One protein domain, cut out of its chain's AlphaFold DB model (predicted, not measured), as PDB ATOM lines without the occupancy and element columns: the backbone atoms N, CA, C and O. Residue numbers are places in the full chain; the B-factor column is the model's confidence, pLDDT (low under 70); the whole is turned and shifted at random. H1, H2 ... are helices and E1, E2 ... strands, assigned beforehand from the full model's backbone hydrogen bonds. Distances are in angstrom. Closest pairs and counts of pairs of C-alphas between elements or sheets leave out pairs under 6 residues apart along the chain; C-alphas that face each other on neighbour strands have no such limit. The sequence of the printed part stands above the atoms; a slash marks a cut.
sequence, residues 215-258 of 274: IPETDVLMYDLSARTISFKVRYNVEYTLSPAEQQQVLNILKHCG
ATOM      1  N   ILE A 215      35.959  85.340   6.452       83.88
ATOM      2  CA  ILE A 215      35.734  83.914   6.711       83.88
ATOM      3  C   ILE A 215      36.900  83.109   6.125       83.88
ATOM      4  O   ILE A 215      37.098  83.146   4.907       83.88
ATOM      5  N   PRO A 216      37.677  82.375   6.938       84.94
ATOM      6  CA  PRO A 216      38.692  81.464   6.422       84.94
ATOM      7  C   PRO A 216      38.048  80.245   5.744       84.94
ATOM      8  O   PRO A 216      36.980  79.788   6.135       84.94
ATOM      9  N   GLU A 217      38.691  79.690   4.712       85.25
ATOM     10  CA  GLU A 217      38.215  78.449   4.073       85.25
ATOM     11  C   GLU A 217      38.428  77.211   4.950       85.25
ATOM     12  O   GLU A 217      37.808  76.173   4.722       85.25
ATOM     13  N   THR A 218      39.320  77.303   5.936       82.19
ATOM     14  CA  THR A 218      39.568  76.238   6.898       82.19
ATOM     15  C   THR A 218      39.918  76.825   8.256       82.19
ATOM     16  O   THR A 218      40.739  77.737   8.352       82.19
ATOM     17  N   ASP A 219      39.297  76.284   9.300       80.44
ATOM     18  CA  ASP A 219      39.493  76.749  10.675       80.44
ATOM     19  C   ASP A 219      40.714  76.098  11.339       80.44
ATOM     20  O   ASP A 219      41.207  76.575  12.360       80.44
ATOM     21  N   VAL A 220      41.214  74.994  10.769       79.81
ATOM     22  CA  VAL A 220      42.323  74.218  11.329       79.81
ATOM     23  C   VAL A 220      43.264  73.768  10.223       79.81
ATOM     24  O   VAL A 220      42.876  73.077   9.284       79.81
ATOM     25  N   LEU A 221      44.542  74.088  10.396       77.69
ATOM     26  CA  LEU A 221      45.624  73.575   9.571       77.69
ATOM     27  C   LEU A 221      46.502  72.659  10.421       77.69
ATOM     28  O   LEU A 221      47.167  73.118  11.347       77.69
ATOM     29  N   MET A 222      46.500  71.361  10.111       80.69
ATOM     30  CA  MET A 222      47.372  70.385  10.765       80.69
ATOM     31  C   MET A 222      48.508  69.978   9.835       80.69
ATOM     32  O   MET A 222      48.280  69.515   8.717       80.69
ATOM     33  N   TYR A 223      49.734  70.124  10.326       80.81
ATOM     34  CA  TYR A 223      50.956  69.779   9.616       80.81
ATOM     35  C   TYR A 223      51.906  69.015  10.541       80.81
ATOM     36  O   TYR A 223      51.826  69.132  11.763       80.81
ATOM     37  N   ASP A 224      52.814  68.238   9.954       83.25
ATOM     38  CA  ASP A 224      53.962  67.691  10.680       83.25
ATOM     39  C   ASP A 224      54.992  68.793  11.020       83.25
ATOM     40  O   ASP A 224      54.851  69.950  10.623       83.25
ATOM     41  N   LEU A 225      56.053  68.426  11.745       80.69
ATOM     42  CA  LEU A 225      57.071  69.358  12.252       80.69
ATOM     43  C   LEU A 225      58.045  69.897  11.184       80.69
ATOM     44  O   LEU A 225      58.983  70.621  11.517       80.69
ATOM     45  N   SER A 226      57.869  69.544   9.912       82.69
ATOM     46  CA  SER A 226      58.762  69.979   8.838       82.69
ATOM     47  C   SER A 226      58.508  71.438   8.458       82.69
ATOM     48  O   SER A 226      57.361  71.864   8.293       82.69
ATOM     49  N   ALA A 227      59.597  72.181   8.238       78.75
ATOM     50  CA  ALA A 227      59.553  73.557   7.753       78.75
ATOM     51  C   ALA A 227      58.788  73.661   6.421       78.75
ATOM     52  O   ALA A 227      59.038  72.891   5.492       78.75
ATOM     53  N   ARG A 228      57.855  74.618   6.326       77.06
ATOM     54  CA  ARG A 228      56.998  74.833   5.151       77.06
ATOM     55  C   ARG A 228      56.417  76.243   5.117       77.06
ATOM     56  O   ARG A 228      56.340  76.912   6.144       77.06
ATOM     57  N   THR A 229      55.929  76.643   3.949       75.38
ATOM     58  CA  THR A 229      55.051  77.810   3.807       75.38
ATOM     59  C   THR A 229      53.613  77.399   4.103       75.38
ATOM     60  O   THR A 229      53.125  76.413   3.551       75.38
ATOM     61  N   ILE A 230      52.940  78.157   4.966       74.56
ATOM     62  CA  ILE A 230      51.521  77.979   5.270       74.56
ATOM     63  C   ILE A 230      50.741  79.056   4.522       74.56
ATOM     64  O   ILE A 230      51.006  80.242   4.692       74.56
ATOM     65  N   SER A 231      49.768  78.629   3.724       72.88
ATOM     66  CA  SER A 231      48.848  79.517   3.021       72.88
ATOM     67  C   SER A 231      47.423  79.107   3.350       72.88
ATOM     68  O   SER A 231      47.083  77.928   3.267       72.88
ATOM     69  N   PHE A 232      46.579  80.078   3.678       76.75
ATOM     70  CA  PHE A 232      45.143  79.883   3.835       76.75
ATOM     71  C   PHE A 232      44.399  80.912   3.002       76.75
ATOM     72  O   PHE A 232      44.883  82.014   2.745       76.75
ATOM     73  N   LYS A 233      43.221  80.514   2.538       80.50
ATOM     74  CA  LYS A 233      42.335  81.367   1.757       80.50
ATOM     75  C   LYS A 233      41.273  81.938   2.679       80.50
ATOM     76  O   LYS A 233      40.778  81.239   3.559       80.50
ATOM     77  N   VAL A 234      40.924  83.197   2.451       85.00
ATOM     78  CA  VAL A 234      39.837  83.888   3.146       85.00
ATOM     79  C   VAL A 234      38.851  84.433   2.122       85.00
ATOM     80  O   VAL A 234      39.237  84.836   1.023       85.00
ATOM     81  N   ARG A 235      37.573  84.449   2.485       85.25
ATOM     82  CA  ARG A 235      36.502  85.144   1.768       85.25
ATOM     83  C   ARG A 235      36.098  86.340   2.607       85.25
ATOM     84  O   ARG A 235      35.826  86.180   3.792       85.25
ATOM     85  N   TYR A 236      36.068  87.520   2.009       86.69
ATOM     86  CA  TYR A 236      35.753  88.750   2.721       86.69
ATOM     87  C   TYR A 236      34.941  89.692   1.840       86.69
ATOM     88  O   TYR A 236      35.014  89.632   0.613       86.69
ATOM     89  N   ASN A 237      34.141  90.542   2.475       85.19
ATOM     90  CA  ASN A 237      33.372  91.608   1.825       85.19
ATOM     91  C   ASN A 237      33.452  92.939   2.599       85.19
ATOM     92  O   ASN A 237      32.582  93.807   2.452       85.19
ATOM     93  N   VAL A 238      34.486  93.055   3.430       84.94
ATOM     94  CA  VAL A 238      34.813  94.203   4.267       84.94
ATOM     95  C   VAL A 238      36.253  94.605   3.984       84.94
ATOM     96  O   VAL A 238      37.127  93.743   3.873       84.94
ATOM     97  N   GLU A 239      36.495  95.903   3.845       80.19
ATOM     98  CA  GLU A 239      37.851  96.436   3.877       80.19
ATOM     99  C   GLU A 239      38.275  96.535   5.339       80.19
ATOM    100  O   GLU A 239      37.601  97.167   6.151       80.19
ATOM    101  N   TYR A 240      39.352  95.838   5.691       77.00
ATOM    102  CA  TYR A 240      39.837  95.790   7.060       77.00
ATOM    103  C   TYR A 240      41.334  96.036   7.103       77.00
ATOM    104  O   TYR A 240      42.115  95.263   6.542       77.00
ATOM    105  N   THR A 241      41.723  97.079   7.824       80.00
ATOM    106  CA  THR A 241      43.122  97.421   8.061       80.00
ATOM    107  C   THR A 241      43.432  97.187   9.530       80.00
ATOM    108  O   THR A 241      42.774  97.751  10.402       80.00
ATOM    109  N   LEU A 242      44.444  96.364   9.813       78.81
ATOM    110  CA  LEU A 242      44.877  96.100  11.185       78.81
ATOM    111  C   LEU A 242      45.451  97.373  11.810       78.81
ATOM    112  O   LEU A 242      46.397  97.956  11.271       78.81
ATOM    113  N   SER A 243      44.944  97.747  12.982       83.69
ATOM    114  CA  SER A 243      45.531  98.807  13.800       83.69
ATOM    115  C   SER A 243      46.941  98.423  14.284       83.69
ATOM    116  O   SER A 243      47.257  97.232  14.399       83.69
ATOM    117  N   PRO A 244      47.800  99.392  14.654       82.88
ATOM    118  CA  PRO A 244      49.142  99.098  15.168       82.88
ATOM    119  C   PRO A 244      49.161  98.127  16.363       82.88
ATOM    120  O   PRO A 244      50.064  97.297  16.487       82.88
ATOM    121  N   ALA A 245      48.148  98.190  17.234       85.62
ATOM    122  CA  ALA A 245      48.022  97.294  18.382       85.62
ATOM    123  C   ALA A 245      47.732  95.843  17.960       85.62
ATOM    124  O   ALA A 245      48.341  94.909  18.486       85.62
ATOM    125  N   GLU A 246      46.846  95.648  16.984       84.94
ATOM    126  CA  GLU A 246      46.518  94.323  16.446       84.94
ATOM    127  C   GLU A 246      47.688  93.735  15.664       84.94
ATOM    128  O   GLU A 246      48.028  92.565  15.852       84.94
ATOM    129  N   GLN A 247      48.374  94.552  14.859       83.88
ATOM    130  CA  GLN A 247      49.611  94.144  14.194       83.88
ATOM    131  C   GLN A 247      50.628  93.632  15.223       83.88
ATOM    132  O   GLN A 247      51.190  92.546  15.058       83.88
ATOM    133  N   GLN A 248      50.818  94.350  16.336       83.38
ATOM    134  CA  GLN A 248      51.727  93.932  17.403       83.38
ATOM    135  C   GLN A 248      51.291  92.623  18.082       83.38
ATOM    136  O   GLN A 248      52.145  91.790  18.405       83.38
ATOM    137  N   GLN A 249      49.987  92.410  18.284       85.88
ATOM    138  CA  GLN A 249      49.464  91.140  18.796       85.88
ATOM    139  C   GLN A 249      49.773  89.978  17.846       85.88
ATOM    140  O   GLN A 249      50.300  88.958  18.296       85.88
ATOM    141  N   VAL A 250      49.539  90.142  16.540       83.88
ATOM    142  CA  VAL A 250      49.858  89.107  15.546       83.88
ATOM    143  C   VAL A 250      51.361  88.811  15.528       83.88
ATOM    144  O   VAL A 250      51.752  87.645  15.578       83.88
ATOM    145  N   LEU A 251      52.226  89.834  15.555       83.62
ATOM    146  CA  LEU A 251      53.682  89.641  15.642       83.62
ATOM    147  C   LEU A 251      54.089  88.841  16.886       83.62
ATOM    148  O   LEU A 251      54.973  87.986  16.809       83.62
ATOM    149  N   ASN A 252      53.465  89.110  18.035       85.06
ATOM    150  CA  ASN A 252      53.756  88.397  19.277       85.06
ATOM    151  C   ASN A 252      53.353  86.921  19.191       85.06
ATOM    152  O   ASN A 252      54.123  86.069  19.639       85.06
ATOM    153  N   ILE A 253      52.201  86.610  18.590       84.00
ATOM    154  CA  ILE A 253      51.758  85.228  18.349       84.00
ATOM    155  C   ILE A 253      52.763  84.506  17.446       84.00
ATOM    156  O   ILE A 253      53.250  83.436  17.803       84.00
ATOM    157  N   LEU A 254      53.158  85.115  16.323       82.50
ATOM    158  CA  LEU A 254      54.115  84.516  15.386       82.50
ATOM    159  C   LEU A 254      55.480  84.234  16.035       82.50
ATOM    160  O   LEU A 254      56.059  83.172  15.803       82.50
ATOM    161  N   LYS A 255      55.969  85.138  16.895       82.75
ATOM    162  CA  LYS A 255      57.197  84.920  17.680       82.75
ATOM    163  C   LYS A 255      57.077  83.719  18.621       82.75
ATOM    164  O   LYS A 255      58.000  82.912  18.672       82.75
ATOM    165  N   HIS A 256      55.955  83.578  19.333       83.06
ATOM    166  CA  HIS A 256      55.713  82.418  20.203       83.06
ATOM    167  C   HIS A 256      55.628  81.109  19.407       83.06
ATOM    168  O   HIS A 256      56.069  80.071  19.891       83.06
ATOM    169  N   CYS A 257      55.139  81.166  18.167       76.44
ATOM    170  CA  CYS A 257      55.106  80.031  17.245       76.44
ATOM    171  C   CYS A 257      56.466  79.722  16.581       76.44
ATOM    172  O   CYS A 257      56.530  78.856  15.711       76.44
ATOM    173  N   GLY A 258      57.553  80.412  16.954       76.25
ATOM    174  CA  GLY A 258      58.900  80.144  16.437       76.25
ATOM    175  C   GLY A 258      59.174  80.695  15.033       76.25
ATOM    176  O   GLY A 258      60.153  80.297  14.401       76.25
TER     177      GLY A 258
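What this domain is: This is residues 215 to 258 of the 274 residues of an uncharacterized protein of Bacteroides sp. AF26-7BH (UniProt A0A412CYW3). Little regular structure: a wide loop, residues 217 to 233, runs out and folds back to E1, and the chain then crosses to a lone helix, H1, making an open C with an empty middle. Residues 222 to 229, the loop's tip, stick out, and most of H1 stands free. The 44 printed residues hold E1 then H1, 16 residues in named elements, mostly helix; the whole is loose, with a radius of gyration of the C-alphas of 13.1 A and spans of 34 by 24 by 14 A.

Where its parts are: Residues 215 to 233, from C-alpha 215 at (35.734, 83.914, 6.711), hold no named element. E1 is residues 234 to 236. H1, residues 244 to 256, is 18.6 A long and ends at C-alpha 256 at (55.713, 82.418, 20.203).

How they stand to each other: Residues 215 to 216 pair antiparallel with residues 234 to 235 of E1, which pairs with no named strand. E1 and H1 are apart, joined by a short link of 7 residues. In H1 every O i to N i+4 pair is within hydrogen-bond range.

The domain as a whole: The C-alphas farthest apart, of Ser 226 and Val 238, are 34.4 A apart. The printed part has no cut. Its mean pLDDT is 81.6, and no printed residue is under 70.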